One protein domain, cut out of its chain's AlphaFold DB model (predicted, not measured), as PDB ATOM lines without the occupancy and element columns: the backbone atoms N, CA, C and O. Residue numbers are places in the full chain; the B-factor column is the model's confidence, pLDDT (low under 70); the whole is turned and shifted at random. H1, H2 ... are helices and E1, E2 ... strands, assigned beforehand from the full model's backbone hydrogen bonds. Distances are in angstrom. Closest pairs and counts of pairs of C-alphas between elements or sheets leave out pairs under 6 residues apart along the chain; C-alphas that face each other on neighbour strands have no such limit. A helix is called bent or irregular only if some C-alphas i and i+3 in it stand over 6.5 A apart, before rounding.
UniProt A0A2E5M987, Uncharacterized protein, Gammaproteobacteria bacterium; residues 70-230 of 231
ATOM      1  N   ALA A  70     120.723 147.665 196.299       97.12
ATOM      2  CA  ALA A  70     119.724 148.288 195.440       97.12
ATOM      3  C   ALA A  70     118.330 147.791 195.811       97.12
ATOM      4  O   ALA A  70     118.198 146.718 196.416       97.12
ATOM      5  N   ASN A  71     117.308 148.524 195.369       98.38
ATOM      6  CA  ASN A  71     115.922 148.111 195.508       98.38
ATOM      7  C   ASN A  71     115.728 146.649 195.032       98.38
ATOM      8  O   ASN A  71     116.169 146.295 193.923       98.38
ATOM      9  N   PRO A  72     115.073 145.787 195.841       98.44
ATOM     10  CA  PRO A  72     114.929 144.364 195.540       98.44
ATOM     11  C   PRO A  72     114.258 144.120 194.193       98.44
ATOM     12  O   PRO A  72     114.773 143.347 193.382       98.44
ATOM     13  N   TYR A  73     113.169 144.834 193.901       98.50
ATOM     14  CA  TYR A  73     112.454 144.707 192.637       98.50
ATOM     15  C   TYR A  73     113.372 145.053 191.467       98.50
ATOM     16  O   TYR A  73     113.490 144.267 190.528       98.50
ATOM     17  N   ALA A  74     114.101 146.171 191.524       97.94
ATOM     18  CA  ALA A  74     115.003 146.565 190.443       97.94
ATOM     19  C   ALA A  74     116.127 145.541 190.209       97.94
ATOM     20  O   ALA A  74     116.425 145.195 189.055       97.94
ATOM     21  N   GLN A  75     116.736 145.018 191.279       98.00
ATOM     22  CA  GLN A  75     117.816 144.040 191.167       98.00
ATOM     23  C   GLN A  75     117.317 142.680 190.664       98.00
ATOM     24  O   GLN A  75     117.918 142.123 189.738       98.00
ATOM     25  N   ILE A  76     116.213 142.162 191.210       98.56
ATOM     26  CA  ILE A  76     115.594 140.897 190.779       98.56
ATOM     27  C   ILE A  76     115.220 140.982 189.295       98.56
ATOM     28  O   ILE A  76     115.590 140.107 188.514       98.56
ATOM     29  N   SER A  77     114.610 142.084 188.867       98.06
ATOM     30  CA  SER A  77     114.219 142.323 187.469       98.06
ATOM     31  C   SER A  77     115.407 142.405 186.517       98.06
ATOM     32  O   SER A  77     115.395 141.857 185.409       98.06
ATOM     33  N   SER A  78     116.485 143.059 186.955       96.62
ATOM     34  CA  SER A  78     117.744 143.069 186.215       96.62
ATOM     35  C   SER A  78     118.305 141.652 186.062       96.62
ATOM     36  O   SER A  78     118.750 141.280 184.972       96.62
ATOM     37  N   CYS A  79     118.241 140.836 187.116       97.12
ATOM     38  CA  CYS A  79     118.662 139.442 187.070       97.12
ATOM     39  C   CYS A  79     117.773 138.587 186.156       97.12
ATOM     40  O   CYS A  79     118.318 137.784 185.401       97.12
ATOM     41  N   ILE A  80     116.451 138.789 186.150       97.62
ATOM     42  CA  ILE A  80     115.526 138.108 185.227       97.62
ATOM     43  C   ILE A  80     115.963 138.367 183.781       97.62
ATOM     44  O   ILE A  80     116.227 137.429 183.031       97.62
ATOM     45  N   TYR A  81     116.151 139.631 183.398       96.00
ATOM     46  CA  TYR A  81     116.543 139.985 182.030       96.00
ATOM     47  C   TYR A  81     117.883 139.364 181.581       96.00
ATOM     48  O   TYR A  81     118.062 139.013 180.403       96.00
ATOM     49  N   ASN A  82     118.855 139.294 182.495       93.62
ATOM     50  CA  ASN A  82     120.226 138.884 182.184       93.62
ATOM     51  C   ASN A  82     120.465 137.372 182.317       93.62
ATOM     52  O   ASN A  82     121.319 136.853 181.603       93.62
ATOM     53  N   TYR A  83     119.747 136.687 183.211       93.75
ATOM     54  CA  TYR A  83     120.067 135.321 183.655       93.75
ATOM     55  C   TYR A  83     118.862 134.370 183.650       93.75
ATOM     56  O   TYR A  83     118.880 133.340 184.328       93.75
ATOM     57  N   SER A  84     117.801 134.723 182.928       94.56
ATOM     58  CA  SER A  84     116.668 133.836 182.677       94.56
ATOM     59  C   SER A  84     116.177 133.967 181.242       94.56
ATOM     60  O   SER A  84     116.429 134.981 180.582       94.56
ATOM     61  N   ASP A  85     115.444 132.953 180.797       93.56
ATOM     62  CA  ASP A  85     114.815 132.904 179.486       93.56
ATOM     63  C   ASP A  85     113.298 133.094 179.604       93.56
ATOM     64  O   ASP A  85     112.705 132.692 180.611       93.56
ATOM     65  N   PRO A  86     112.656 133.704 178.596       93.69
ATOM     66  CA  PRO A  86     111.204 133.738 178.506       93.69
ATOM     67  C   PRO A  86     110.645 132.378 178.031       93.69
ATOM     68  O   PRO A  86     111.243 131.753 177.151       93.69
ATOM     69  N   PRO A  87     109.465 131.947 178.520       93.62
ATOM     70  CA  PRO A  87     108.687 132.565 179.595       93.62
ATOM     71  C   PRO A  87     109.346 132.369 180.970       93.62
ATOM     72  O   PRO A  87     109.997 131.356 181.227       93.62
ATOM     73  N   LEU A  88     109.147 133.332 181.877       95.50
ATOM     74  CA  LEU A  88     109.741 133.280 183.213       95.50
ATOM     75  C   LEU A  88     109.138 132.122 184.017       95.50
ATOM     76  O   LEU A  88     107.973 132.153 184.401       95.50
ATOM     77  N   ALA A  89     109.951 131.110 184.317       95.94
ATOM     78  CA  ALA A  89     109.518 130.006 185.165       95.94
ATOM     79  C   ALA A  89     109.383 130.450 186.642       95.94
ATOM     80  O   ALA A  89     110.320 131.068 187.164       95.94
ATOM     81  N   PRO A  90     108.322 130.050 187.376       96.81
ATOM     82  CA  PRO A  90     108.141 130.406 188.791       96.81
ATOM     83  C   PRO A  90     109.326 130.019 189.687       96.81
ATOM     84  O   PRO A  90     109.761 130.794 190.537       96.81
ATOM     85  N   ARG A  91     109.930 128.846 189.441       97.31
ATOM     86  CA  ARG A  91     111.145 128.396 190.148       97.31
ATOM     87  C   ARG A  91     112.325 129.354 189.968       97.31
ATOM     88  O   ARG A  91     113.135 129.517 190.875       97.31
ATOM     89  N   THR A  92     112.432 129.980 188.796       97.44
ATOM     90  CA  THR A  92     113.504 130.927 188.484       97.44
ATOM     91  C   THR A  92     113.278 132.236 189.224       97.44
ATOM     92  O   THR A  92     114.227 132.748 189.811       97.44
ATOM     93  N   LEU A  93     112.037 132.732 189.264       98.12
ATOM     94  CA  LEU A  93     111.676 133.920 190.038       98.12
ATOM     95  C   LEU A  93     111.981 133.737 191.531       98.12
ATOM     96  O   LEU A  93     112.682 134.562 192.116       98.12
ATOM     97  N   ARG A  94     111.551 132.609 192.115       98.25
ATOM     98  CA  ARG A  94     111.865 132.258 193.508       98.25
ATOM     99  C   ARG A  94     113.371 132.227 193.750       98.25
ATOM    100  O   ARG A  94     113.856 132.904 194.645       98.25
ATOM    101  N   ARG A  95     114.131 131.520 192.906       97.94
ATOM    102  CA  ARG A  95     115.596 131.441 193.023       97.94
ATOM    103  C   ARG A  95     116.265 132.819 192.982       97.94
ATOM    104  O   ARG A  95     117.199 133.054 193.738       97.94
ATOM    105  N   LEU A  96     115.850 133.704 192.075       97.94
ATOM    106  CA  LEU A  96     116.437 135.045 191.956       97.94
ATOM    107  C   LEU A  96     116.085 135.938 193.150       97.94
ATOM    108  O   LEU A  96     116.935 136.712 193.588       97.94
ATOM    109  N   THR A  97     114.876 135.793 193.688       98.38
ATOM    110  CA  THR A  97     114.434 136.499 194.898       98.38
ATOM    111  C   THR A  97     115.216 136.022 196.120       98.38
ATOM    112  O   THR A  97     115.820 136.836 196.810       98.38
ATOM    113  N   GLU A  98     115.358 134.708 196.305       97.75
ATOM    114  CA  GLU A  98     116.194 134.127 197.368       97.75
ATOM    115  C   GLU A  98     117.662 134.550 197.267       97.75
ATOM    116  O   GLU A  98     118.328 134.802 198.267       97.75
ATOM    117  N   GLN A  99     118.198 134.683 196.051       95.88
ATOM    118  CA  GLN A  99     119.553 135.206 195.861       95.88
ATOM    119  C   GLN A  99     119.698 136.661 196.313       95.88
ATOM    120  O   GLN A  99     120.799 137.050 196.705       95.88
ATOM    121  N   TRP A 100     118.642 137.471 196.219       97.56
ATOM    122  CA  TRP A 100     118.639 138.816 196.783       97.56
ATOM    123  C   TRP A 100     118.537 138.756 198.308       97.56
ATOM    124  O   TRP A 100     119.403 139.315 198.976       97.56
ATOM    125  N   LEU A 101     117.574 137.999 198.845       97.94
ATOM    126  CA  LEU A 101     117.360 137.844 200.288       97.94
ATOM    127  C   LEU A 101     118.615 137.341 201.003       97.94
ATOM    128  O   LEU A 101     119.039 137.933 201.987       97.94
ATOM    129  N   ASN A 102     119.297 136.327 200.470       95.94
ATOM    130  CA  ASN A 102     120.537 135.818 201.062       95.94
ATOM    131  C   ASN A 102     121.645 136.878 201.123       95.94
ATOM    132  O   ASN A 102     122.369 136.958 202.115       95.94
ATOM    133  N   LYS A 103     121.761 137.728 200.095       95.94
ATOM    134  CA  LYS A 103     122.708 138.854 200.114       95.94
ATOM    135  C   LYS A 103     122.267 139.925 201.102       95.94
ATOM    136  O   LYS A 103     123.105 140.440 201.828       95.94
ATOM    137  N   ALA A 104     120.979 140.247 201.148       97.44
ATOM    138  CA  ALA A 104     120.431 141.232 202.069       97.44
ATOM    139  C   ALA A 104     120.630 140.796 203.533       97.44
ATOM    140  O   ALA A 104     121.141 141.583 204.323       97.44
ATOM    141  N   ARG A 105     120.353 139.528 203.873       97.44
ATOM    142  CA  ARG A 105     120.587 138.941 205.207       97.44
ATOM    143  C   ARG A 105     122.063 139.025 205.604       97.44
ATOM    144  O   ARG A 105     122.387 139.566 206.659       97.44
ATOM    145  N   ALA A 106     122.965 138.561 204.735       96.38
ATOM    146  CA  ALA A 106     124.406 138.642 204.986       96.38
ATOM    147  C   ALA A 106     124.882 140.100 205.126       96.38
ATOM    148  O   ALA A 106     125.709 140.417 205.975       96.38
ATOM    149  N   MET A 107     124.342 141.019 204.325       97.06
ATOM    150  CA  MET A 107     124.681 142.436 204.413       97.06
ATOM    151  C   MET A 107     124.171 143.070 205.705       97.06
ATOM    152  O   MET A 107     124.920 143.806 206.334       97.06
ATOM    153  N   ALA A 108     122.946 142.760 206.131       98.00
ATOM    154  CA  ALA A 108     122.396 143.243 207.393       98.00
ATOM    155  C   ALA A 108     123.253 142.779 208.580       98.00
ATOM    156  O   ALA A 108     123.640 143.595 209.413       98.00
ATOM    157  N   GLN A 109     123.652 141.502 208.600       97.50
ATOM    158  CA  GLN A 109     124.573 140.964 209.609       97.50
ATOM    159  C   GLN A 109     125.923 141.695 209.615       97.50
ATOM    160  O   GLN A 109     126.422 142.065 210.679       97.50
ATOM    161  N   ASN A 110     126.501 141.947 208.438       97.38
ATOM    162  CA  ASN A 110     127.758 142.685 208.329       97.38
ATOM    163  C   ASN A 110     127.625 144.144 208.779       97.38
ATOM    164  O   ASN A 110     128.520 144.632 209.456       97.38
ATOM    165  N   ILE A 111     126.526 144.828 208.449       97.62
ATOM    166  CA  ILE A 111     126.272 146.213 208.879       97.62
ATOM    167  C   ILE A 111     126.161 146.288 210.402       97.62
ATOM    168  O   ILE A 111     126.742 147.178 211.013       97.62
ATOM    169  N   VAL A 112     125.460 145.339 211.027       97.81
ATOM    170  CA  VAL A 112     125.362 145.261 212.494       97.81
ATOM    171  C   VAL A 112     126.729 144.980 213.128       97.81
ATOM    172  O   VAL A 112     127.056 145.556 214.161       97.81
ATOM    173  N   SER A 113     127.541 144.124 212.503       97.00
ATOM    174  CA  SER A 113     128.867 143.740 213.015       97.00
ATOM    175  C   SER A 113     129.954 144.792 212.757       97.00
ATOM    176  O   SER A 113     130.978 144.805 213.437       97.00
ATOM    177  N   HIS A 114     129.745 145.668 211.772       95.88
ATOM    178  CA  HIS A 114     130.688 146.692 211.323       95.88
ATOM    179  C   HIS A 114     129.964 148.031 211.097       95.88
ATOM    180  O   HIS A 114     129.881 148.503 209.958       95.88
ATOM    181  N   PRO A 115     129.421 148.647 212.164       96.25
ATOM    182  CA  PRO A 115     128.604 149.857 212.057       96.25
ATOM    183  C   PRO A 115     129.396 151.093 211.606       96.25
ATOM    184  O   PRO A 115     128.802 152.102 211.242       96.25
ATOM    185  N   ASP A 116     130.728 151.021 211.634       94.94
ATOM    186  CA  ASP A 116     131.636 152.050 211.134       94.94
ATOM    187  C   ASP A 116     131.709 152.100 209.598       94.94
ATOM    188  O   ASP A 116     132.141 153.104 209.035       94.94
ATOM    189  N   ILE A 117     131.272 151.040 208.907       95.88
ATOM    190  CA  ILE A 117     131.252 150.998 207.444       95.88
ATOM    191  C   ILE A 117     129.970 151.671 206.929       95.88
ATOM    192  O   ILE A 117     128.867 151.213 207.248       95.88
ATOM    193  N   PRO A 118     130.067 152.704 206.072       96.62
ATOM    194  CA  PRO A 118     128.896 153.389 205.542       96.62
ATOM    195  C   PRO A 118     128.014 152.465 204.692       96.62
ATOM    196  O   PRO A 118     128.493 151.689 203.858       96.62
ATOM    197  N   LYS A 119     126.695 152.600 204.869       96.12
ATOM    198  CA  LYS A 119     125.652 151.967 204.050       96.12
ATOM    199  C   LYS A 119     125.087 152.995 203.074       96.12
ATOM    200  O   LYS A 119     124.533 153.998 203.509       96.12
ATOM    201  N   ILE A 120     125.178 152.723 201.775       96.38
ATOM    202  CA  ILE A 120     124.700 153.611 200.706       96.38
ATOM    203  C   ILE A 120     123.822 152.811 199.745       96.38
ATOM    204  O   ILE A 120     124.271 151.818 199.167       96.38
ATOM    205  N   THR A 121     122.577 153.236 199.536       96.75
ATOM    206  CA  THR A 121     121.722 152.586 198.534       96.75
ATOM    207  C   THR A 121     122.131 152.983 197.112       96.75
ATOM    208  O   THR A 121     122.725 154.039 196.881       96.75
ATOM    209  N   TYR A 122     121.826 152.132 196.132       96.44
ATOM    210  CA  TYR A 122     122.016 152.475 194.718       96.44
ATOM    211  C   TYR A 122     121.247 153.750 194.342       96.44
ATOM    212  O   TYR A 122     121.749 154.581 193.586       96.44
ATOM    213  N   GLU A 123     120.050 153.907 194.895       96.62
ATOM    214  CA  GLU A 123     119.151 155.032 194.675       96.62
ATOM    215  C   GLU A 123     119.732 156.328 195.265       96.62
ATOM    216  O   GLU A 123     119.737 157.360 194.591       96.62
ATOM    217  N   ASP A 124     120.317 156.272 196.469       95.50
ATOM    218  CA  ASP A 124     121.043 157.404 197.064       95.50
ATOM    219  C   ASP A 124     122.227 157.825 196.201       95.50
ATOM    220  O   ASP A 124     122.387 159.012 195.913       95.50
ATOM    221  N   PHE A 125     123.018 156.859 195.732       95.12
ATOM    222  CA  PHE A 125     124.140 157.132 194.840       95.12
ATOM    223  C   PHE A 125     123.686 157.744 193.510       95.12
ATOM    224  O   PHE A 125     124.323 158.661 192.999       95.12
ATOM    225  N   CYS A 126     122.577 157.275 192.936       93.81
ATOM    226  CA  CYS A 126     122.072 157.838 191.686       93.81
ATOM    227  C   CYS A 126     121.539 159.262 191.852       93.81
ATOM    228  O   CYS A 126     121.693 160.076 190.941       93.81
ATOM    229  N   ARG A 127     120.915 159.556 192.996       94.19
ATOM    230  CA  ARG A 127     120.395 160.883 193.338       94.19
ATOM    231  C   ARG A 127     121.514 161.872 193.655       94.19
ATOM    232  O   ARG A 127     121.463 163.005 193.182       94.19
ATOM    233  N   THR A 128     122.516 161.431 194.408       93.25
ATOM    234  CA  THR A 128     123.651 162.247 194.844       93.25
ATOM    235  C   THR A 128     124.948 161.450 194.681       93.25
ATOM    236  O   THR A 128     125.415 160.837 195.640       93.25
ATOM    237  N   PRO A 129     125.577 161.456 193.491       90.81
ATOM    238  CA  PRO A 129     126.801 160.689 193.240       90.81
ATOM    239  C   PRO A 129     127.948 160.942 194.223       90.81
ATOM    240  O   PRO A 129     128.710 160.023 194.527       90.81
ATOM    241  N   THR A 130     128.047 162.162 194.763       92.44
ATOM    242  CA  THR A 130     129.081 162.550 195.733       92.44
ATOM    243  C   THR A 130     128.916 161.895 197.104       92.44
ATOM    244  O   THR A 130     129.843 161.956 197.903       92.44
ATOM    245  N   VAL A 131     127.810 161.194 197.377       94.75
ATOM    246  CA  VAL A 131     127.590 160.517 198.665       94.75
ATOM    247  C   VAL A 131     128.687 159.494 198.984       94.75
ATOM    248  O   VAL A 131     129.077 159.343 200.138       94.75
ATOM    249  N   ILE A 132     129.241 158.818 197.968       93.12
ATOM    250  CA  ILE A 132     130.369 157.890 198.153       93.12
ATOM    251  C   ILE A 132     131.648 158.664 198.477       93.12
ATOM    252  O   ILE A 132     132.428 158.235 199.322       93.12
ATOM    253  N   ASN A 133     131.863 159.802 197.813       92.81
ATOM    254  CA  ASN A 133     133.010 160.663 198.067       92.81
ATOM    255  C   ASN A 133     133.016 161.179 199.501       92.81
ATOM    256  O   ASN A 133     134.037 161.101 200.167       92.81
ATOM    257  N   GLU A 134     131.870 161.646 199.977       94.06
ATOM    258  CA  GLU A 134     131.696 162.134 201.341       94.06
ATOM    259  C   GLU A 134     131.870 161.002 202.359       94.06
ATOM    260  O   GLU A 134     132.651 161.132 203.299       94.06
ATOM    261  N   ALA A 135     131.209 159.860 202.143       95.06
ATOM    262  CA  ALA A 135     131.259 158.727 203.065       95.06
ATOM    263  C   ALA A 135     132.648 158.087 203.178       95.06
ATOM    264  O   ALA A 135     132.977 157.508 204.212       95.06
ATOM    265  N   LEU A 136     133.443 158.159 202.111       93.19
ATOM    266  CA  LEU A 136     134.775 157.573 202.055       93.19
ATOM    267  C   LEU A 136     135.887 158.610 202.064       93.19
ATOM    268  O   LEU A 136     137.014 158.200 201.846       93.19
ATOM    269  N   ASP A 137     135.627 159.903 202.261       91.75
ATOM    270  CA  ASP A 137     136.646 160.967 202.209       91.75
ATOM    271  C   ASP A 137     137.478 160.968 200.897       91.75
ATOM    272  O   ASP A 137     138.708 161.053 200.888       91.75
ATOM    273  N   LEU A 138     136.825 160.768 199.750       89.88
ATOM    274  CA  LEU A 138     137.473 160.710 198.430       89.88
ATOM    275  C   LEU A 138     137.290 162.022 197.652       89.88
ATOM    276  O   LEU A 138     136.202 162.599 197.669       89.88
ATOM    277  N   PRO A 139     138.284 162.456 196.854       88.88
ATOM    278  CA  PRO A 139     138.150 163.654 196.030       88.88
ATOM    279  C   PRO A 139     137.069 163.481 194.955       88.88
ATOM    280  O   PRO A 139     137.001 162.448 194.285       88.88
ATOM    281  N   VAL A 140     136.243 164.510 194.759       85.81
ATOM    282  CA  VAL A 140     135.235 164.537 193.689       85.81
ATOM    283  C   VAL A 140     135.921 164.770 192.344       85.81
ATOM    284  O   VAL A 140     136.725 165.688 192.189       85.81
ATOM    285  N   VAL A 141     135.585 163.944 191.354       74.50
ATOM    286  CA  VAL A 141     136.058 164.075 189.968       74.50
ATOM    287  C   VAL A 141     134.894 164.562 189.106       74.50
ATOM    288  O   VAL A 141     133.759 164.148 189.323       74.50
ATOM    289  N   SER A 142     135.144 165.446 188.137       67.69
ATOM    290  CA  SER A 142     134.080 166.017 187.302       67.69
ATOM    291  C   SER A 142     133.369 164.972 186.430       67.69
ATOM    292  O   SER A 142     134.017 164.123 185.811       67.69
ATOM    293  N   ASP A 143     132.052 165.127 186.268       64.25
ATOM    294  CA  ASP A 143     131.166 164.234 185.498       64.25
ATOM    295  C   ASP A 143     131.588 163.991 184.037       64.25
ATOM    296  O   ASP A 143     131.239 162.968 183.448       64.25
ATOM    297  N   SER A 144     132.384 164.888 183.442       59.91
ATOM    298  CA  SER A 144     132.883 164.768 182.064       59.91
ATOM    299  C   SER A 144     133.768 163.537 181.807       59.91
ATOM    300  O   SER A 144     134.102 163.266 180.655       59.91
ATOM    301  N   ALA A 145     134.153 162.794 182.849       64.19
ATOM    302  CA  ALA A 145     134.944 161.568 182.752       64.19
ATOM    303  C   ALA A 145     134.106 160.269 182.749       64.19
ATOM    304  O   ALA A 145     134.674 159.180 182.624       64.19
ATOM    305  N   ILE A 146     132.775 160.341 182.893       72.06
ATOM    306  CA  ILE A 146     131.933 159.142 183.026       72.06
ATOM    307  C   ILE A 146     131.629 158.549 181.647       72.06
ATOM    308  O   ILE A 146     130.798 159.052 180.891       72.06
ATOM    309  N   ALA A 147     132.270 157.420 181.346       69.88
ATOM    310  CA  ALA A 147     131.962 156.591 180.188       69.88
ATOM    311  C   ALA A 147     131.394 155.237 180.634       69.88
ATOM    312  O   ALA A 147     131.981 154.532 181.458       69.88
ATOM    313  N   GLY A 148     130.247 154.850 180.070       67.81
ATOM    314  CA  GLY A 148     129.705 153.502 180.230       67.81
ATOM    315  C   GLY A 148     130.558 152.412 179.567       67.81
ATOM    316  O   GLY A 148     131.618 152.651 178.989       67.81
ATOM    317  N   LYS A 149     130.056 151.168 179.588       69.06
ATOM    318  CA  LYS A 149     130.629 150.083 178.766       69.06
ATOM    319  C   LYS A 149     130.686 150.526 177.300       69.06
ATOM    320  O   LYS A 149     129.779 151.212 176.851       69.06
ATOM    321  N   ARG A 150     131.677 150.036 176.541       59.16
ATOM    322  CA  ARG A 150     131.996 150.413 175.141       59.16
ATOM    323  C   ARG A 150     130.801 150.526 174.167       59.16
ATOM    324  O   ARG A 150     130.921 151.210 173.164       59.16
ATOM    325  N   ASN A 151     129.668 149.884 174.471       58.03
ATOM    326  CA  ASN A 151     128.447 149.845 173.654       58.03
ATOM    327  C   ASN A 151     127.184 150.343 174.394       58.03
ATOM    328  O   ASN A 151     126.065 150.067 173.962       58.03
ATOM    329  N   ALA A 152     127.332 150.996 175.545       62.88
ATOM    330  CA  ALA A 152     126.228 151.535 176.326       62.88
ATOM    331  C   ALA A 152     126.272 153.069 176.244       62.88
ATOM    332  O   ALA A 152     127.284 153.644 176.644       62.88
ATOM    333  N   PRO A 153     125.210 153.742 175.759       65.19
ATOM    334  CA  PRO A 153     125.149 155.201 175.672       65.19
ATOM    335  C   PRO A 153     124.892 155.811 177.060       65.19
ATOM    336  O   PRO A 153     123.880 156.464 177.294       65.19
ATOM    337  N   VAL A 154     125.770 155.519 178.019       71.00
ATOM    338  CA  VAL A 154     125.723 156.069 179.374       71.00
ATOM    339  C   VAL A 154     126.751 157.184 179.431       71.00
ATOM    340  O   VAL A 154     127.951 156.918 179.397       71.00
ATOM    341  N   SER A 155     126.254 158.416 179.478       75.12
ATOM    342  CA  SER A 155     127.054 159.644 179.548       75.12
ATOM    343  C   SER A 155     126.957 160.345 180.906       75.12
ATOM    344  O   SER A 155     127.536 161.409 181.085       75.12
ATOM    345  N   ARG A 156     126.162 159.798 181.831       83.81
ATOM    346  CA  ARG A 156     125.962 160.308 183.191       83.81
ATOM    347  C   ARG A 156     125.435 159.201 184.100       83.81
ATOM    348  O   ARG A 156     124.903 158.201 183.610       83.81
ATOM    349  N   ILE A 157     125.539 159.402 185.410       87.75
ATOM    350  CA  ILE A 157     124.865 158.554 186.398       87.75
ATOM    351  C   ILE A 157     123.356 158.786 186.282       87.75
ATOM    352  O   ILE A 157     122.892 159.916 186.154       87.75
ATOM    353  N   MET A 158     122.594 157.695 186.238       87.88
ATOM    354  CA  MET A 158     121.140 157.723 186.121       87.88
ATOM    355  C   MET A 158     120.549 156.623 186.983       87.88
ATOM    356  O   MET A 158     121.041 155.489 186.967       87.88
ATOM    357  N   ASP A 159     119.455 156.952 187.658       92.44
ATOM    358  CA  ASP A 159     118.633 155.961 188.330       92.44
ATOM    359  C   ASP A 159     117.878 155.120 187.287       92.44
ATOM    360  O   ASP A 159     117.156 155.630 186.426       92.44
ATOM    361  N   MET A 160     118.098 153.806 187.328       92.00
ATOM    362  CA  MET A 160     117.461 152.836 186.442       92.00
ATOM    363  C   MET A 160     116.410 151.981 187.149       92.00
ATOM    364  O   MET A 160     115.912 151.033 186.533       92.00
ATOM    365  N   THR A 161     116.079 152.287 188.404       94.81
ATOM    366  CA  THR A 161     115.179 151.509 189.255       94.81
ATOM    367  C   THR A 161     113.814 151.350 188.603       94.81
ATOM    368  O   THR A 161     113.458 150.223 188.260       94.81
ATOM    369  N   ASN A 162     113.120 152.441 188.258       94.31
ATOM    370  CA  ASN A 162     111.802 152.359 187.611       94.31
ATOM    371  C   ASN A 162     111.843 151.596 186.283       94.31
ATOM    372  O   ASN A 162     111.045 150.686 186.073       94.31
ATOM    373  N   ARG A 163     112.825 151.875 185.411       93.38
ATOM    374  CA  ARG A 163     112.997 151.130 184.146       93.38
ATOM    375  C   ARG A 163     113.143 149.627 184.394       93.38
ATOM    376  O   ARG A 163     112.650 148.816 183.613       93.38
ATOM    377  N   ASN A 164     113.902 149.246 185.418       95.62
ATOM    378  CA  ASN A 164     114.139 147.844 185.727       95.62
ATOM    379  C   ASN A 164     112.897 147.196 186.347       95.62
ATOM    380  O   ASN A 164     112.617 146.064 185.988       95.62
ATOM    381  N   ILE A 165     112.143 147.878 187.213       96.62
ATOM    382  CA  ILE A 165     110.914 147.324 187.805       96.62
ATOM    383  C   ILE A 165     109.831 147.156 186.730       96.62
ATOM    384  O   ILE A 165     109.296 146.059 186.571       96.62
ATOM    385  N   LEU A 166     109.602 148.197 185.917       95.81
ATOM    386  CA  LEU A 166     108.612 148.234 184.829       95.81
ATOM    387  C   LEU A 166     108.905 147.261 183.676       95.81
ATOM    388  O   LEU A 166     108.098 147.115 182.761       95.81
ATOM    389  N   PHE A 167     110.068 146.603 183.670       95.25
ATOM    390  CA  PHE A 167     110.323 145.492 182.749       95.25
ATOM    391  C   PHE A 167     109.373 144.310 183.009       95.25
ATOM    392  O   PHE A 167     109.124 143.511 182.103       95.25
ATOM    393  N   ASN A 168     108.869 144.180 184.235       95.81
ATOM    394  CA  ASN A 168     107.902 143.159 184.601       95.81
ATOM    395  C   ASN A 168     106.474 143.643 184.366       95.81
ATOM    396  O   ASN A 168     106.176 144.830 184.476       95.81
ATOM    397  N   ASP A 169     105.589 142.690 184.095       94.38
ATOM    398  CA  ASP A 169     104.156 142.922 184.229       94.38
ATOM    399  C   ASP A 169     103.753 143.023 185.709       94.38
ATOM    400  O   ASP A 169     104.486 142.594 186.605       94.38
ATOM    401  N   ALA A 170     102.571 143.594 185.950       96.19
ATOM    402  CA  ALA A 170     102.011 143.763 187.289       96.19
ATOM    403  C   ALA A 170     101.985 142.442 188.076       96.19
ATOM    404  O   ALA A 170     102.436 142.398 189.212       96.19
ATOM    405  N   PHE A 171     101.579 141.343 187.432       97.00
ATOM    406  CA  PHE A 171     101.520 140.030 188.074       97.00
ATOM    407  C   PHE A 171     102.890 139.561 188.575       97.00
ATOM    408  O   PHE A 171     103.013 139.025 189.671       97.00
ATOM    409  N   THR A 172     103.946 139.749 187.786       97.50
ATOM    410  CA  THR A 172     105.305 139.389 188.196       97.50
ATOM    411  C   THR A 172     105.790 140.282 189.341       97.50
ATOM    412  O   THR A 172     106.499 139.782 190.211       97.50
ATOM    413  N   ILE A 173     105.400 141.563 189.379       98.25
ATOM    414  CA  ILE A 173     105.668 142.450 190.524       98.25
ATOM    415  C   ILE A 173     104.985 141.902 191.783       98.25
ATOM    416  O   ILE A 173     105.670 141.712 192.787       98.25
ATOM    417  N   ASP A 174     103.702 141.544 191.705       98.44
ATOM    418  CA  ASP A 174     102.954 140.975 192.834       98.44
ATOM    419  C   ASP A 174     103.605 139.680 193.338       98.44
ATOM    420  O   ASP A 174     103.787 139.487 194.537       98.44
ATOM    421  N   ARG A 175     104.063 138.809 192.427       98.38
ATOM    422  CA  ARG A 175     104.791 137.585 192.804       98.38
ATOM    423  C   ARG A 175     106.136 137.856 193.467       98.38
ATOM    424  O   ARG A 175     106.557 137.056 194.297       98.38
ATOM    425  N   ILE A 176     106.828 138.937 193.111       98.50
ATOM    426  CA  ILE A 176     108.026 139.359 193.847       98.50
ATOM    427  C   ILE A 176     107.623 139.820 195.251       98.50
ATOM    428  O   ILE A 176     108.256 139.391 196.212       98.50
ATOM    429  N   SER A 177     106.563 140.623 195.385       98.62
ATOM    430  CA  SER A 177     106.058 141.082 196.686       98.62
ATOM    431  C   SER A 177     105.686 139.921 197.604       98.62
ATOM    432  O   SER A 177     106.142 139.888 198.740       98.62
ATOM    433  N   GLU A 178     104.946 138.927 197.106       98.31
ATOM    434  CA  GLU A 178     104.588 137.720 197.867       98.31
ATOM    435  C   GLU A 178     105.821 136.982 198.411       98.31
ATOM    436  O   GLU A 178     105.814 136.514 199.543       98.31
ATOM    437  N   LEU A 179     106.888 136.879 197.612       98.38
ATOM    438  CA  LEU A 179     108.125 136.205 198.017       98.38
ATOM    439  C   LEU A 179     108.960 137.031 199.003       98.38
ATOM    440  O   LEU A 179     109.689 136.461 199.806       98.38
ATOM    441  N   LEU A 180     108.900 138.361 198.914       98.56
ATOM    442  CA  LEU A 180     109.607 139.263 199.825       98.56
ATOM    443  C   LEU A 180     108.854 139.477 201.145       98.56
ATOM    444  O   LEU A 180     109.482 139.855 202.130       98.56
ATOM    445  N   ALA A 181     107.542 139.230 201.177       98.06
ATOM    446  CA  ALA A 181     106.695 139.452 202.348       98.06
ATOM    447  C   ALA A 181     107.109 138.623 203.575       98.06
ATOM    448  O   ALA A 181     106.867 139.039 204.701       98.06
ATOM    449  N   GLU A 182     107.779 137.485 203.373       95.31
ATOM    450  CA  GLU A 182     108.332 136.675 204.469       95.31
ATOM    451  C   GLU A 182     109.473 137.387 205.228       95.31
ATOM    452  O   GLU A 182     109.838 136.967 206.322       95.31
ATOM    453  N   GLU A 183     110.044 138.456 204.662       97.88
ATOM    454  CA  GLU A 183     111.247 139.143 205.148       97.88
ATOM    455  C   GLU A 183     111.053 140.672 205.182       97.88
ATOM    456  O   GLU A 183     111.975 141.441 204.905       97.88
ATOM    457  N   GLU A 184     109.845 141.145 205.500       97.69
ATOM    458  CA  GLU A 184     109.518 142.578 205.472       97.69
ATOM    459  C   GLU A 184     110.431 143.424 206.380       97.69
ATOM    460  O   GLU A 184     110.914 144.476 205.956       97.69
ATOM    461  N   ASP A 185     110.769 142.934 207.577       98.38
ATOM    462  CA  ASP A 185     111.702 143.604 208.495       98.38
ATOM    463  C   ASP A 185     113.077 143.841 207.849       98.38
ATOM    464  O   ASP A 185     113.713 144.881 208.048       98.38
ATOM    465  N   LEU A 186     113.537 142.897 207.021       98.38
ATOM    466  CA  LEU A 186     114.791 143.023 206.287       98.38
ATOM    467  C   LEU A 186     114.697 144.113 205.214       98.38
ATOM    468  O   LEU A 186     115.655 144.860 205.015       98.38
ATOM    469  N   LEU A 187     113.556 144.237 204.530       98.38
ATOM    470  CA  LEU A 187     113.323 145.326 203.578       98.38
ATOM    471  C   LEU A 187     113.337 146.676 204.301       98.38
ATOM    472  O   LEU A 187     114.050 147.588 203.872       98.38
ATOM    473  N   GLN A 188     112.626 146.777 205.426       98.00
ATOM    474  CA  GLN A 188     112.562 147.990 206.240       98.00
ATOM    475  C   GLN A 188     113.947 148.394 206.770       98.00
ATOM    476  O   GLN A 188     114.298 149.574 206.727       98.00
ATOM    477  N   PHE A 189     114.793 147.432 207.161       98.06
ATOM    478  CA  PHE A 189     116.187 147.682 207.555       98.06
ATOM    479  C   PHE A 189     117.000 148.415 206.467       98.06
ATOM    480  O   PHE A 189     117.881 149.240 206.756       98.06
ATOM    481  N   PHE A 190     116.705 148.148 205.193       97.44
ATOM    482  CA  PHE A 190     117.323 148.827 204.052       97.44
ATOM    483  C   PHE A 190     116.547 150.053 203.553       97.44
ATOM    484  O   PHE A 190     117.019 150.713 202.631       97.44
ATOM    485  N   GLY A 191     115.422 150.405 204.182       97.38
ATOM    486  CA  GLY A 191     114.581 151.534 203.783       97.38
ATOM    487  C   GLY A 191     113.684 151.237 202.580       97.38
ATOM    488  O   GLY A 191     113.301 152.159 201.863       97.38
ATOM    489  N   TYR A 192     113.368 149.964 202.337       98.00
ATOM    490  CA  TYR A 192     112.457 149.537 201.279       98.00
ATOM    491  C   TYR A 192     111.115 149.074 201.846       98.00
ATOM    492  O   TYR A 192     111.010 148.664 202.999       98.00
ATOM    493  N   SER A 193     110.095 149.100 200.991       97.69
ATOM    494  CA  SER A 193     108.747 148.616 201.285       97.69
ATOM    495  C   SER A 193     108.266 147.712 200.156       97.69
ATOM    496  O   SER A 193     108.774 147.782 199.030       97.69
ATOM    497  N   LEU A 194     107.289 146.860 200.459       98.31
ATOM    498  CA  LEU A 194     106.623 146.045 199.453       98.31
ATOM    499  C   LEU A 194     105.814 146.933 198.502       98.31
ATOM    500  O   LEU A 194     105.229 147.938 198.899       98.31
ATOM    501  N   ILE A 195     105.762 146.537 197.233       97.75
ATOM    502  CA  ILE A 195     104.779 147.050 196.281       97.75
ATOM    503  C   ILE A 195     103.486 146.260 196.505       97.75
ATOM    504  O   ILE A 195     103.438 145.071 196.192       97.75
ATOM    505  N   GLU A 196     102.466 146.908 197.065       94.75
ATOM    506  CA  GLU A 196     101.201 146.258 197.456       94.75
ATOM    507  C   GLU A 196     100.329 145.848 196.261       94.75
ATOM    508  O   GLU A 196      99.658 144.821 196.312       94.75
ATOM    509  N   ASP A 197     100.346 146.644 195.188       96.44
ATOM    510  CA  ASP A 197      99.560 146.414 193.975       96.44
ATOM    511  C   ASP A 197     100.397 146.781 192.739       96.44
ATOM    512  O   ASP A 197     100.696 147.953 192.472       96.44
ATOM    513  N   GLY A 198     100.792 145.766 191.970       96.00
ATOM    514  CA  GLY A 198     101.584 145.927 190.758       96.00
ATOM    515  C   GLY A 198     100.866 146.710 189.658       96.00
ATOM    516  O   GLY A 198     101.519 147.425 188.895       96.00
ATOM    517  N   VAL A 199      99.534 146.635 189.568       96.06
ATOM    518  CA  VAL A 199      98.747 147.420 188.602       96.06
ATOM    519  C   VAL A 199      98.765 148.889 189.005       96.06
ATOM    520  O   VAL A 199      99.057 149.749 188.168       96.06
ATOM    521  N   ALA A 200      98.508 149.194 190.277       95.00
ATOM    522  CA  ALA A 200      98.574 150.551 190.811       95.00
ATOM    523  C   ALA A 200      99.980 151.144 190.645       95.00
ATOM    524  O   ALA A 200     100.119 152.286 190.211       95.00
ATOM    525  N   PHE A 201     101.030 150.355 190.887       93.94
ATOM    526  CA  PHE A 201     102.413 150.783 190.680       93.94
ATOM    527  C   PHE A 201     102.706 151.125 189.212       93.94
ATOM    528  O   PHE A 201     103.181 152.221 188.906       93.94
ATOM    529  N   VAL A 202     102.390 150.215 188.282       92.06
ATOM    530  CA  VAL A 202     102.636 150.427 186.846       92.06
ATOM    531  C   VAL A 202     101.833 151.619 186.322       92.06
ATOM    532  O   VAL A 202     102.359 152.440 185.572       92.06
ATOM    533  N   THR A 203     100.568 151.745 186.728       90.56
ATOM    534  CA  THR A 203      99.706 152.860 186.307       90.56
ATOM    535  C   THR A 203     100.086 154.185 186.965       90.56
ATOM    536  O   THR A 203      99.943 155.230 186.332       90.56
ATOM    537  N   GLY A 204     100.621 154.163 188.188       89.56
ATOM    538  CA  GLY A 204     101.140 155.337 188.889       89.56
ATOM    539  C   GLY A 204     102.392 155.927 188.240       89.56
ATOM    540  O   GLY A 204     102.614 157.131 188.316       89.56
ATOM    541  N   LEU A 205     103.170 155.111 187.523       86.12
ATOM    542  CA  LEU A 205     104.360 155.545 186.781       86.12
ATOM    543  C   LEU A 205     104.079 155.930 185.321       86.12
ATOM    544  O   LEU A 205     105.016 156.142 184.551       86.12
ATOM    545  N   LYS A 206     102.807 156.058 184.920       74.31
ATOM    546  CA  LYS A 206     102.420 156.430 183.545       74.31
ATOM    547  C   LYS A 206     103.020 157.761 183.071       74.31
ATOM    548  O   LYS A 206     103.212 157.941 181.870       74.31
ATOM    549  N   ASP A 207     103.325 158.662 184.003       79.25
ATOM    550  CA  ASP A 207     103.883 159.981 183.704       79.25
ATOM    551  C   ASP A 207     105.413 159.932 183.488       79.25
ATOM    552  O   ASP A 207     105.983 160.841 182.882       79.25
ATOM    553  N   ASP A 208     106.084 158.833 183.864       87.69
ATOM    554  CA  ASP A 208     107.479 158.542 183.497       87.69
ATOM    555  C   ASP A 208     107.538 157.775 182.162       87.69
ATOM    556  O   ASP A 208     107.933 156.607 182.061       87.69
ATOM    557  N   PHE A 209     107.111 158.457 181.095       86.31
ATOM    558  CA  PHE A 209     107.049 157.885 179.747       86.31
ATOM    559  C   PHE A 209     108.407 157.336 179.279       86.31
ATOM    560  O   PHE A 209     108.473 156.316 178.590       86.31
ATOM    561  N   ALA A 210     109.505 157.992 179.667       86.94
ATOM    562  CA  ALA A 210     110.850 157.578 179.295       86.94
ATOM    563  C   ALA A 210     111.221 156.224 179.921       86.94
ATOM    564  O   ALA A 210     111.707 155.338 179.203       86.94
ATOM    565  N   ALA A 211     110.973 156.033 181.223       87.38
ATOM    566  CA  ALA A 211     111.221 154.754 181.883       87.38
ATOM    567  C   ALA A 211     110.312 153.651 181.338       87.38
ATOM    568  O   ALA A 211     110.811 152.562 181.035       87.38
ATOM    569  N   LEU A 212     109.020 153.938 181.143       89.81
ATOM    570  CA  LEU A 212     108.055 152.981 180.603       89.81
ATOM    571  C   LEU A 212     108.445 152.516 179.194       89.81
ATOM    572  O   LEU A 212     108.543 151.317 178.933       89.81
ATOM    573  N   HIS A 213     108.748 153.448 178.287       91.56
ATOM    574  CA  HIS A 213     109.165 153.118 176.925       91.56
ATOM    575  C   HIS A 213     110.462 152.288 176.909       91.56
ATOM    576  O   HIS A 213     110.559 151.274 176.211       91.56
ATOM    577  N   ALA A 214     111.455 152.665 177.721       91.12
ATOM    578  CA  ALA A 214     112.699 151.911 177.839       91.12
ATOM    579  C   ALA A 214     112.484 150.502 178.426       91.12
ATOM    580  O   ALA A 214     113.152 149.550 178.001       91.12
ATOM    581  N   ALA A 215     111.558 150.355 179.374       93.19
ATOM    582  CA  ALA A 215     111.181 149.077 179.964       93.19
ATOM    583  C   ALA A 215     110.481 148.157 178.953       93.19
ATOM    584  O   ALA A 215     110.866 146.992 178.830       93.19
ATOM    585  N   LEU A 216     109.553 148.687 178.150       92.88
ATOM    586  CA  LEU A 216     108.880 147.944 177.079       92.88
ATOM    587  C   LEU A 216     109.874 147.426 176.035       92.88
ATOM    588  O   LEU A 216     109.881 146.234 175.728       92.88
ATOM    589  N   ILE A 217     110.796 148.274 175.559       93.56
ATOM    590  CA  ILE A 217     111.864 147.845 174.636       93.56
ATOM    591  C   ILE A 217     112.695 146.718 175.256       93.56
ATOM    592  O   ILE A 217     113.045 145.739 174.587       93.56
ATOM    593  N   ARG A 218     113.039 146.846 176.543       93.25
ATOM    594  CA  ARG A 218     113.804 145.833 177.274       93.25
ATOM    595  C   ARG A 218     113.033 144.515 177.367       93.25
ATOM    596  O   ARG A 218     113.635 143.466 177.131       93.25
ATOM    597  N   ARG A 219     111.728 144.560 177.648       94.69
ATOM    598  CA  ARG A 219     110.854 143.385 177.700       94.69
ATOM    599  C   ARG A 219     110.762 142.695 176.345       94.69
ATOM    600  O   ARG A 219     111.080 141.511 176.264       94.69
ATOM    601  N   SER A 220     110.483 143.436 175.272       94.50
ATOM    602  CA  SER A 220     110.414 142.876 173.915       94.50
ATOM    603  C   SER A 220     111.728 142.216 173.484       94.50
ATOM    604  O   SER A 220     111.722 141.149 172.872       94.50
ATOM    605  N   ARG A 221     112.881 142.809 173.830       93.75
ATOM    606  CA  ARG A 221     114.199 142.204 173.559       93.75
ATOM    607  C   ARG A 221     114.406 140.898 174.313       93.75
ATOM    608  O   ARG A 221     114.994 139.976 173.757       93.75
ATOM    609  N   TRP A 222     113.972 140.835 175.568       94.81
ATOM    610  CA  TRP A 222     114.070 139.620 176.367       94.81
ATOM    611  C   TRP A 222     113.172 138.523 175.803       94.81
ATOM    612  O   TRP A 222     113.678 137.443 175.527       94.81
ATOM    613  N   GLU A 223     111.907 138.824 175.501       93.94
ATOM    614  CA  GLU A 223     110.952 137.895 174.876       93.94
ATOM    615  C   GLU A 223     111.446 137.355 173.526       93.94
ATOM    616  O   GLU A 223     111.283 136.173 173.215       93.94
ATOM    617  N   ALA A 224     112.123 138.193 172.737       92.75
ATOM    618  CA  ALA A 224     112.729 137.774 171.479       92.75
ATOM    619  C   ALA A 224     113.873 136.753 171.652       92.75
ATOM    620  O   ALA A 224     114.151 136.017 170.703       92.75
ATOM    621  N   LYS A 225     114.524 136.666 172.827       89.88
ATOM    622  CA  LYS A 225     115.555 135.642 173.097       89.88
ATOM    623  C   LYS A 225     114.967 134.232 173.045       89.88
ATOM    624  O   LYS A 225     115.537 133.376 172.378       89.88
ATOM    625  N   GLY A 226     113.805 134.011 173.666       77.56
ATOM    626  CA  GLY A 226     113.171 132.684 173.692       77.56
ATOM    627  C   GLY A 226     112.707 132.206 172.321       77.56
ATOM    628  O   GLY A 226     112.748 131.015 172.040       77.56
ATOM    629  N   ARG A 227     112.353 133.128 171.415       70.56
ATOM    630  CA  ARG A 227     111.955 132.775 170.040       70.56
ATOM    631  C   ARG A 227     113.112 132.242 169.190       70.56
ATOM    632  O   ARG A 227     112.864 131.530 168.227       70.56
ATOM    633  N   LYS A 228     114.363 132.580 169.523       60.41
ATOM    634  CA  LYS A 228     115.552 132.124 168.782       60.41
ATOM    635  C   LYS A 228     116.075 130.754 169.230       60.41
ATOM    636  O   LYS A 228     116.898 130.190 168.523       60.41
ATOM    637  N   GLY A 229     115.621 130.234 170.372       52.88
ATOM    638  CA  GLY A 229     116.008 128.915 170.896       52.88
ATOM    639  C   GLY A 229     115.053 127.773 170.526       52.88
ATOM    640  O   GLY A 229     115.188 126.688 171.075       52.88
ATOM    641  N   GLY A 230     114.071 128.030 169.654       44.22
ATOM    642  CA  GLY A 230     113.036 127.077 169.236       44.22
ATOM    643  C   GLY A 230     113.111 126.675 167.759       44.22
ATOM    644  O   GLY A 230     112.062 126.520 167.139       44.22
TER     645      GLY A 230
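AT A GLANCE: This is residues 70 to 230 of the 231 residues of an uncharacterized protein of Gammaproteobacteria bacterium (UniProt A0A2E5M987). Two long helices, H2 and H6, run side by side along one side of a core made by H1 and the short H5, and H8 packs on H5 at the opposite side of that core. H7 sits at the first residues of H6, while the short H3 and H4 lie toward the other end, from where an unnamed stretch, residues 136 to 160, swings out and folds back to H5. The printed part has 161 residues with eight named helices and one named strand, in the order H1, H2, E1, H3, H4, H5, H6, H7, H8; the class is mostly helix. It is compact, with a radius of gyration of the C-alphas of 17.2 A, and spans 51 by 39 by 32 A.

HOW THE PARTS SIT: Start with H1, residues 72 to 83. H2, residues 90 to 113, touches it with residues 93 to 100 alone, opposite ways at a steep tilt of 51 degrees; the closest C-alphas, of Ile 76 and Leu 96, are 6.0 A apart. E1, residues 119 to 121, pairs with no named strand. H3, residues 122 to 127, and H4, residues 131 to 135, touch only at the corner by their link, and only just, with 3 pairs of C-alphas within 8 A; the closest are those of Phe 125 and Val 131, 6.2 A apart. H5, residues 161 to 165, touches residues 73 to 78 of H1, closest at the C-alphas of Ala 74 and Ile 165, 4.9 A apart. H6, residues 170 to 189, touches H2 the same way at a shallow tilt of 17 degrees, with the C-alphas of Thr 97 and Leu 179 closest at 7.0 A. H7, residues 198 to 204, touches residues 170 to 174 of H6 and is about perpendicular to it, at 87 degrees; the C-alphas of Ala 170 and Gly 198 are closest at 4.1 A. H8, residues 209 to 227, touches H5 with residues 211 to 215 alone, the C-alphas of Arg 163 and Ala 211 being closest at 4.6 A. Every O i to N i+4 pair is within hydrogen-bond range in H1, H3, H4, H5 and H7, against 19 of 20 in H2, 11 of 16 in H6 and 13 of 15 in H8.

IN THESE COORDINATES: Find C-alpha 72 at (114.929, 144.364, 195.540), where H1 begins. H2 runs 34.6 A from C-alpha 90 at (108.141, 130.406, 188.791). H6, 25.0 A long, is irregular, with C-alphas 182 and 185 8.7 A apart, and has a kink of 96 degrees near residue 183. H8 runs 27.4 A to C-alpha 227 at (111.955, 132.775, 170.040).

THE WHOLE: The two C-alphas farthest apart, of Asp 137 and Gly 230, are 52.9 A apart. The printed part has no cut, and the link from H4 to H5, 25 residues, is long. Look for pLDDT under 70 at residues 142 to 145, 147 to 153 and 228 to 230.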